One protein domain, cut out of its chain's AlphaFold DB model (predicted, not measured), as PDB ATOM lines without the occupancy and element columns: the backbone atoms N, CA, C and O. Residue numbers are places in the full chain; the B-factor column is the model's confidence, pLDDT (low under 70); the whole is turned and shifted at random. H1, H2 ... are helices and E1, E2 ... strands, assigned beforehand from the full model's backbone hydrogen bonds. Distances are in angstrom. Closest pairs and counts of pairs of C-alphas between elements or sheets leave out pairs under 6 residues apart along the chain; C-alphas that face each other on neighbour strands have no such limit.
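Overview. This is residues 2 to 72 of the 123 residues of an uncharacterized protein of Fusarium oxysporum f. sp. melonis 26406 (UniProt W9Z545). There is little regular structure: a hairpin of two strands, E1 and E2, with residues 12 to 41 folding back as a long loop, partly over one face of it. Residues 2 to 7, of which 3 to 7 belong to H1, and the loop's tip, residues 25 to 30, stick out. The 71 printed residues hold H1, H2, E1 and E2 in that order, a mixed class with 22 residues in named elements; the whole is loose, radius of gyration of the C-alphas 14.1 A, spanning 40 by 33 by 19 A.

Along the chain. Find C-alpha 3 at (234.375, 32.003, 178.464), where H1, residues 3 to 11, begins its 12.4 A. H2 is residues 42 to 45, 5.0 A. E1, residues 47 to 51, runs 11.3 A; E2, residues 65 to 68, runs 10.3 A to C-alpha 68 at (236.847, 18.965, 153.635).

Arrangement. E1 and E2 are antiparallel at 174 degrees; look for N 48 and O 67, 2.8 A apart. The closest C-alphas of H2 and E2, Pro 43 and Phe 68, are 7.2 A apart. H1 is apart from H2, E1 and E2. Residues 14 to 15 pair antiparallel with 38 to 39. In H1 every O i to N i+4 pair is within hydrogen-bond range; H2 is too short for one.

Size, cuts and confidence. The C-alphas farthest apart, Lys 27 and Val 72, are 43.8 A apart. The printed part has no cut; the links H1 to H2 and E1 to E2 are long. Look for pLDDT under 70 at residues 18 to 33, 54 to 57 and 71 to 72.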
ATOM      1  N   ASP A   2     238.044  34.065 180.653       83.75
ATOM      2  CA  ASP A   2     237.247  34.417 179.475       83.75
ATOM      3  C   ASP A   2     236.496  33.157 178.994       83.75
ATOM      4  O   ASP A   2     237.158  32.143 178.755       83.75
ATOM      5  N   PRO A   3     235.155  33.177 178.858       86.56
ATOM      6  CA  PRO A   3     234.375  32.003 178.464       86.56
ATOM      7  C   PRO A   3     234.858  31.324 177.179       86.56
ATOM      8  O   PRO A   3     234.723  30.108 177.038       86.56
ATOM      9  N   ILE A   4     235.446  32.082 176.242       79.50
ATOM     10  CA  ILE A   4     236.003  31.488 175.022       79.50
ATOM     11  C   ILE A   4     237.250  30.652 175.324       79.50
ATOM     12  O   ILE A   4     237.431  29.597 174.727       79.50
ATOM     13  N   ILE A   5     238.087  31.082 176.272       81.56
ATOM     14  CA  ILE A   5     239.309  30.374 176.669       81.56
ATOM     15  C   ILE A   5     238.947  29.070 177.380       81.56
ATOM     16  O   ILE A   5     239.544  28.035 177.092       81.56
ATOM     17  N   ASP A   6     237.942  29.104 178.255       87.12
ATOM     18  CA  ASP A   6     237.456  27.903 178.939       87.12
ATOM     19  C   ASP A   6     236.938  26.872 177.918       87.12
ATOM     20  O   ASP A   6     237.325  25.705 177.973       87.12
ATOM     21  N   LEU A   7     236.187  27.322 176.903       84.12
ATOM     22  CA  LEU A   7     235.715  26.475 175.804       84.12
ATOM     23  C   LEU A   7     236.866  25.902 174.958       84.12
ATOM     24  O   LEU A   7     236.847  24.729 174.581       84.12
ATOM     25  N   MET A   8     237.880  26.715 174.643       84.25
ATOM     26  CA  MET A   8     239.061  26.252 173.905       84.25
ATOM     27  C   MET A   8     239.821  25.173 174.678       84.25
ATOM     28  O   MET A   8     240.302  24.215 174.075       84.25
ATOM     29  N   ASN A   9     239.911  25.304 176.000       86.12
ATOM     30  CA  ASN A   9     240.595  24.334 176.846       86.12
ATOM     31  C   ASN A   9     239.787  23.045 177.026       86.12
ATOM     32  O   ASN A   9     240.367  21.965 176.985       86.12
ATOM     33  N   GLU A  10     238.468  23.147 177.200       88.81
ATOM     34  CA  GLU A  10     237.593  21.988 177.402       88.81
ATOM     35  C   GLU A  10     237.545  21.084 176.165       88.81
ATOM     36  O   GLU A  10     237.689  19.867 176.268       88.81
ATOM     37  N   PHE A  11     237.370  21.676 174.982       84.94
ATOM     38  CA  PHE A  11     237.146  20.915 173.750       84.94
ATOM     39  C   PHE A  11     238.408  20.709 172.913       84.94
ATOM     40  O   PHE A  11     238.371  19.943 171.950       84.94
ATOM     41  N   MET A  12     239.503  21.399 173.255       85.69
ATOM     42  CA  MET A  12     240.788  21.375 172.547       85.69
ATOM     43  C   MET A  12     240.641  21.358 171.009       85.69
ATOM     44  O   MET A  12     241.186  20.473 170.338       85.69
ATOM     45  N   PRO A  13     239.867  22.289 170.414       86.00
ATOM     46  CA  PRO A  13     239.622  22.278 168.981       86.00
ATOM     47  C   PRO A  13     240.893  22.586 168.188       86.00
ATOM     48  O   PRO A  13     241.728  23.396 168.585       86.00
ATOM     49  N   ARG A  14     241.020  21.964 167.013       86.06
ATOM     50  CA  ARG A  14     242.144  22.201 166.102       86.06
ATOM     51  C   ARG A  14     241.816  23.336 165.141       86.06
ATOM     52  O   ARG A  14     240.702  23.420 164.620       86.06
ATOM     53  N   SER A  15     242.817  24.175 164.876       84.06
ATOM     54  CA  SER A  15     242.742  25.185 163.823       84.06
ATOM     55  C   SER A  15     242.666  24.524 162.452       84.06
ATOM     56  O   SER A  15     243.460  23.643 162.114       84.06
ATOM     57  N   LEU A  16     241.714  24.985 161.646       85.19
ATOM     58  CA  LEU A  16     241.514  24.557 160.269       85.19
ATOM     59  C   LEU A  16     242.162  25.523 159.265       85.19
ATOM     60  O   LEU A  16     241.726  25.623 158.121       85.19
ATOM     61  N   LEU A  17     243.255  26.180 159.652       82.06
ATOM     62  CA  LEU A  17     244.171  26.891 158.749       82.06
ATOM     63  C   LEU A  17     245.490  26.109 158.616       82.06
ATOM     64  O   LEU A  17     245.907  25.444 159.560       82.06
ATOM     65  N   PHE A  18     246.072  26.023 157.407       66.19
ATOM     66  CA  PHE A  18     247.189  25.084 157.127       66.19
ATOM     67  C   PHE A  18     248.511  25.711 157.503       66.19
ATOM     68  O   PHE A  18     249.456  25.034 157.890       66.19
ATOM     69  N   SER A  19     248.539  27.022 157.380       58.53
ATOM     70  CA  SER A  19     249.670  27.854 157.642       58.53
ATOM     71  C   SER A  19     249.372  28.696 158.876       58.53
ATOM     72  O   SER A  19     248.384  29.421 158.972       58.53
ATOM     73  N   ASN A  20     250.338  28.685 159.781       48.91
ATOM     74  CA  ASN A  20     250.751  29.789 160.640       48.91
ATOM     75  C   ASN A  20     251.273  30.977 159.800       48.91
ATOM     76  O   ASN A  20     252.212  31.667 160.194       48.91
ATOM     77  N   GLU A  21     250.648  31.227 158.642       46.31
ATOM     78  CA  GLU A  21     250.719  32.490 157.926       46.31
ATOM     79  C   GLU A  21     250.072  33.502 158.849       46.31
ATOM     80  O   GLU A  21     248.862  33.728 158.874       46.31
ATOM     81  N   ALA A  22     250.933  34.049 159.696       43.97
ATOM     82  CA  ALA A  22     250.675  35.239 160.443       43.97
ATOM     83  C   ALA A  22     249.968  36.203 159.486       43.97
ATOM     84  O   ALA A  22     250.488  36.506 158.407       43.97
ATOM     85  N   GLN A  23     248.774  36.654 159.866       49.78
ATOM     86  CA  GLN A  23     248.001  37.651 159.133       49.78
ATOM     87  C   GLN A  23     248.690  39.023 159.291       49.78
ATOM     88  O   GLN A  23     248.110  40.017 159.711       49.78
ATOM     89  N   ARG A  24     249.990  39.087 158.987       45.22
ATOM     90  CA  ARG A  24     250.835  40.273 159.061       45.22
ATOM     91  C   ARG A  24     250.754  41.002 157.738       45.22
ATOM     92  O   ARG A  24     251.702  41.010 156.965       45.22
ATOM     93  N   HIS A  25     249.612  41.621 157.483       44.12
ATOM     94  CA  HIS A  25     249.520  42.632 156.441       44.12
ATOM     95  C   HIS A  25     248.952  43.917 157.033       44.12
ATOM     96  O   HIS A  25     247.753  44.160 157.037       44.12
ATOM     97  N   GLY A  26     249.883  44.707 157.563       43.22
ATOM     98  CA  GLY A  26     249.723  46.016 158.188       43.22
ATOM     99  C   GLY A  26     250.992  46.329 158.983       43.22
ATOM    100  O   GLY A  26     251.681  45.398 159.410       43.22
ATOM    101  N   LYS A  27     251.349  47.615 159.147       38.47
ATOM    102  CA  LYS A  27     252.463  48.031 160.026       38.47
ATOM    103  C   LYS A  27     252.363  47.271 161.354       38.47
ATOM    104  O   LYS A  27     251.267  47.087 161.868       38.47
ATOM    105  N   ALA A  28     253.512  46.819 161.844       44.22
ATOM    106  CA  ALA A  28     253.736  45.649 162.693       44.22
ATOM    107  C   ALA A  28     252.982  45.529 164.041       44.22
ATOM    108  O   ALA A  28     253.338  44.646 164.815       44.22
ATOM    109  N   GLU A  29     251.971  46.344 164.349       42.75
ATOM    110  CA  GLU A  29     251.476  46.506 165.723       42.75
ATOM    111  C   GLU A  29     249.943  46.526 165.883       42.75
ATOM    112  O   GLU A  29     249.460  46.604 167.009       42.75
ATOM    113  N   THR A  30     249.127  46.431 164.820       45.03
ATOM    114  CA  THR A  30     247.652  46.422 164.994       45.03
ATOM    115  C   THR A  30     246.897  45.688 163.882       45.03
ATOM    116  O   THR A  30     246.037  46.254 163.214       45.03
ATOM    117  N   VAL A  31     247.205  44.410 163.659       48.69
ATOM    118  CA  VAL A  31     246.344  43.526 162.855       48.69
ATOM    119  C   VAL A  31     246.030  42.307 163.709       48.69
ATOM    120  O   VAL A  31     246.881  41.445 163.910       48.69
ATOM    121  N   GLY A  32     244.842  42.308 164.315       53.81
ATOM    122  CA  GLY A  32     244.355  41.205 165.136       53.81
ATOM    123  C   GLY A  32     243.709  40.134 164.264       53.81
ATOM    124  O   GLY A  32     242.831  40.442 163.462       53.81
ATOM    125  N   ASN A  33     244.117  38.880 164.453       59.94
ATOM    126  CA  ASN A  33     243.486  37.725 163.817       59.94
ATOM    127  C   ASN A  33     242.140  37.443 164.494       59.94
ATOM    128  O   ASN A  33     242.068  36.623 165.407       59.94
ATOM    129  N   MET A  34     241.090  38.163 164.100       70.81
ATOM    130  CA  MET A  34     239.766  38.040 164.728       70.81
ATOM    131  C   MET A  34     238.929  36.893 164.145       70.81
ATOM    132  O   MET A  34     238.010  36.416 164.804       70.81
ATOM    133  N   ASP A  35     239.281  36.414 162.952       78.56
ATOM    134  CA  ASP A  35     238.577  35.330 162.270       78.56
ATOM    135  C   ASP A  35     239.320  33.998 162.439       78.56
ATOM    136  O   ASP A  35     240.526  33.894 162.190       78.56
ATOM    137  N   LEU A  36     238.588  32.958 162.846       81.81
ATOM    138  CA  LEU A  36     239.131  31.628 163.112       81.81
ATOM    139  C   LEU A  36     238.144  30.539 162.684       81.81
ATOM    140  O   LEU A  36     236.931  30.678 162.837       81.81
ATOM    141  N   VAL A  37     238.679  29.425 162.186       85.50
ATOM    142  CA  VAL A  37     237.904  28.224 161.865       85.50
ATOM    143  C   VAL A  37     238.438  27.067 162.698       85.50
ATOM    144  O   VAL A  37     239.618  26.722 162.617       85.50
ATOM    145  N   LEU A  38     237.558  26.486 163.509       87.94
ATOM    146  CA  LEU A  38     237.873  25.459 164.494       87.94
ATOM    147  C   LEU A  38     237.015  24.222 164.282       87.94
ATOM    148  O   LEU A  38     235.839  24.324 163.934       87.94
ATOM    149  N   SER A  39     237.588  23.052 164.543       86.88
ATOM    150  CA  SER A  39     236.823  21.811 164.599       86.88
ATOM    151  C   SER A  39     237.495  20.773 165.496       86.88
ATOM    152  O   SER A  39     238.700  20.822 165.751       86.88
ATOM    153  N   THR A  40     236.700  19.825 165.977       85.75
ATOM    154  CA  THR A  40     237.118  18.678 166.785       85.75
ATOM    155  C   THR A  40     236.749  17.383 166.072       85.75
ATOM    156  O   THR A  40     235.826  17.346 165.259       85.75
ATOM    157  N   GLY A  41     237.468  16.305 166.385       84.44
ATOM    158  CA  GLY A  41     237.184  14.973 165.851       84.44
ATOM    159  C   GLY A  41     237.307  14.877 164.327       84.44
ATOM    160  O   GLY A  41     238.114  15.571 163.704       84.44
ATOM    161  N   GLN A  42     236.475  14.015 163.741       83.56
ATOM    162  CA  GLN A  42     236.582  13.567 162.350       83.56
ATOM    163  C   GLN A  42     236.573  14.694 161.297       83.56
ATOM    164  O   GLN A  42     237.396  14.623 160.385       83.56
ATOM    165  N   PRO A  43     235.764  15.770 161.407       82.94
ATOM    166  CA  PRO A  43     235.820  16.867 160.440       82.94
ATOM    167  C   PRO A  43     237.161  17.613 160.443       82.94
ATOM    168  O   PRO A  43     237.599  18.110 159.411       82.94
ATOM    169  N   ALA A  44     237.848  17.682 161.585       84.19
ATOM    170  CA  ALA A  44     239.187  18.258 161.625       84.19
ATOM    171  C   ALA A  44     240.238  17.349 160.957       84.19
ATOM    172  O   ALA A  44     241.239  17.866 160.468       84.19
ATOM    173  N   ASP A  45     240.008  16.031 160.904       83.69
ATOM    174  CA  ASP A  45     240.894  15.065 160.234       83.69
ATOM    175  C   ASP A  45     240.652  14.984 158.715       83.69
ATOM    176  O   ASP A  45     241.571  14.663 157.967       83.69
ATOM    177  N   THR A  46     239.445  15.302 158.229       84.75
ATOM    178  CA  THR A  46     239.113  15.276 156.785       84.75
ATOM    179  C   THR A  46     239.456  16.553 156.041       84.75
ATOM    180  O   THR A  46     239.186  16.691 154.849       84.75
ATOM    181  N   ARG A  47     240.025  17.538 156.719       85.69
ATOM    182  CA  ARG A  47     240.347  18.818 156.112       85.69
ATOM    183  C   ARG A  47     241.405  18.671 155.003       85.69
ATOM    184  O   ARG A  47     242.541  18.294 155.263       85.69
ATOM    185  N   MET A  48     241.055  19.086 153.785       85.00
ATOM    186  CA  MET A  48     241.920  19.087 152.593       85.00
ATOM    187  C   MET A  48     242.500  20.462 152.246       85.00
ATOM    188  O   MET A  48     243.599  20.548 151.705       85.00
ATOM    189  N   LYS A  49     241.769  21.552 152.537       84.88
ATOM    190  CA  LYS A  49     242.218  22.948 152.333       84.88
ATOM    191  C   LYS A  49     241.869  23.796 153.555       84.88
ATOM    192  O   LYS A  49     240.853  23.569 154.201       84.88
ATOM    193  N   GLY A  50     242.682  24.797 153.859       83.44
ATOM    194  CA  GLY A  50     242.290  25.928 154.699       83.44
ATOM    195  C   GLY A  50     243.247  27.079 154.452       83.44
ATOM    196  O   GLY A  50     244.436  26.933 154.733       83.44
ATOM    197  N   ALA A  51     242.741  28.147 153.848       82.62
ATOM    198  CA  ALA A  51     243.530  29.258 153.336       82.62
ATOM    199  C   ALA A  51     242.722  30.559 153.363       82.62
ATOM    200  O   ALA A  51     241.495  30.538 153.434       82.62
ATOM    201  N   ILE A  52     243.417  31.686 153.250       78.69
ATOM    202  CA  ILE A  52     242.810  33.000 153.040       78.69
ATOM    203  C   ILE A  52     242.974  33.340 151.555       78.69
ATOM    204  O   ILE A  52     244.099  33.605 151.124       78.69
ATOM    205  N   PRO A  53     241.908  33.314 150.736       75.25
ATOM    206  CA  PRO A  53     242.031  33.654 149.326       75.25
ATOM    207  C   PRO A  53     242.523  35.096 149.140       75.25
ATOM    208  O   PRO A  53     242.124  36.009 149.859       75.25
ATOM    209  N   GLY A  54     243.397  35.313 148.153       67.00
ATOM    210  CA  GLY A  54     244.021  36.621 147.902       67.00
ATOM    211  C   GLY A  54     243.062  37.704 147.389       67.00
ATOM    212  O   GLY A  54     243.442  38.871 147.306       67.00
ATOM    213  N   THR A  55     241.824  37.344 147.047       68.31
ATOM    214  CA  THR A  55     240.808  38.273 146.549       68.31
ATOM    215  C   THR A  55     240.141  39.007 147.709       68.31
ATOM    216  O   THR A  55     239.308  38.436 148.414       68.31
ATOM    217  N   ALA A  56     240.476  40.284 147.900       65.38
ATOM    218  CA  ALA A  56     239.761  41.147 148.835       65.38
ATOM    219  C   ALA A  56     238.366  41.471 148.277       65.38
ATOM    220  O   ALA A  56     238.242  42.038 147.193       65.38
ATOM    221  N   GLN A  57     237.310  41.121 149.013       68.88
ATOM    222  CA  GLN A  57     235.915  41.325 148.593       68.88
ATOM    223  C   GLN A  57     235.353  42.701 149.002       68.88
ATOM    224  O   GLN A  57     234.150  42.860 149.172       68.88
ATOM    225  N   GLY A  58     236.214  43.707 149.181       73.00
ATOM    226  CA  GLY A  58     235.800  45.050 149.609       73.00
ATOM    227  C   GLY A  58     235.453  45.180 151.099       73.00
ATOM    228  O   GLY A  58     235.049  46.260 151.518       73.00
ATOM    229  N   SER A  59     235.630  44.119 151.894       78.44
ATOM    230  CA  SER A  59     235.645  44.169 153.362       78.44
ATOM    231  C   SER A  59     237.085  44.298 153.869       78.44
ATOM    232  O   SER A  59     238.036  43.852 153.225       78.44
ATOM    233  N   ASP A  60     237.228  44.931 155.025       75.81
ATOM    234  CA  ASP A  60     238.415  44.932 155.879       75.81
ATOM    235  C   ASP A  60     238.738  43.545 156.464       75.81
ATOM    236  O   ASP A  60     239.904  43.257 156.741       75.81
ATOM    237  N   HIS A  61     237.738  42.664 156.569       78.44
ATOM    238  CA  HIS A  61     237.914  41.248 156.873       78.44
ATOM    239  C   HIS A  61     238.281  40.442 155.629       78.44
ATOM    240  O   HIS A  61     237.811  40.689 154.512       78.44
ATOM    241  N   ARG A  62     239.104  39.410 155.835       76.81
ATOM    242  CA  ARG A  62     239.459  38.464 154.779       76.81
ATOM    243  C   ARG A  62     238.716  37.154 154.966       76.81
ATOM    244  O   ARG A  62     238.701  36.578 156.046       76.81
ATOM    245  N   MET A  63     238.148  36.659 153.874       82.12
ATOM    246  CA  MET A  63     237.486  35.362 153.856       82.12
ATOM    247  C   MET A  63     238.486  34.243 154.175       82.12
ATOM    248  O   MET A  63     239.573  34.200 153.602       82.12
ATOM    249  N   ILE A  64     238.088  33.310 155.038       84.38
ATOM    250  CA  ILE A  64     238.777  32.032 155.230       84.38
ATOM    251  C   ILE A  64     238.008  30.961 154.456       84.38
ATOM    252  O   ILE A  64     236.819  30.748 154.678       84.38
ATOM    253  N   GLU A  65     238.696  30.262 153.561       86.06
ATOM    254  CA  GLU A  65     238.163  29.129 152.816       86.06
ATOM    255  C   GLU A  65     238.712  27.832 153.410       86.06
ATOM    256  O   GLU A  65     239.925  27.660 153.475       86.06
ATOM    257  N   THR A  66     237.833  26.904 153.801       86.75
ATOM    258  CA  THR A  66     238.196  25.554 154.264       86.75
ATOM    259  C   THR A  66     237.480  24.512 153.414       86.75
ATOM    260  O   THR A  66     236.276  24.619 153.191       86.75
ATOM    261  N   VAL A  67     238.212  23.500 152.947       87.19
ATOM    262  CA  VAL A  67     237.668  22.389 152.151       87.19
ATOM    263  C   VAL A  67     237.876  21.098 152.926       87.19
ATOM    264  O   VAL A  67     238.970  20.863 153.442       87.19
ATOM    265  N   PHE A  68     236.839  20.270 152.982       86.50
ATOM    266  CA  PHE A  68     236.847  18.965 153.635       86.50
ATOM    267  C   PHE A  68     236.657  17.860 152.600       86.50
ATOM    268  O   PHE A  68     235.905  18.031 151.639       86.50
ATOM    269  N   ASP A  69     237.290  16.719 152.838       84.75
ATOM    270  CA  ASP A  69     236.988  15.473 152.158       84.75
ATOM    271  C   ASP A  69     235.652  14.933 152.690       84.75
ATOM    272  O   ASP A  69     235.555  14.410 153.803       84.75
ATOM    273  N   ILE A  70     234.595  15.118 151.898       71.62
ATOM    274  CA  ILE A  70     233.231  14.685 152.214       71.62
ATOM    275  C   ILE A  70     232.857  13.380 151.505       71.62
ATOM    276  O   ILE A  70     231.685  13.145 151.229       71.62
ATOM    277  N   SER A  71     233.827  12.502 151.235       68.88
ATOM    278  CA  SER A  71     233.570  11.149 150.703       68.88
ATOM    279  C   SER A  71     232.620  10.302 151.578       68.88
ATOM    280  O   SER A  71     232.173   9.231 151.173       68.88
ATOM    281  N   VAL A  72     232.282  10.783 152.778       56.28
ATOM    282  CA  VAL A  72     231.225  10.256 153.647       56.28
ATOM    283  C   VAL A  72     229.851  10.729 153.162       56.28
ATOM    284  O   VAL A  72     229.644  11.916 152.925       56.28
TER     285      VAL A  72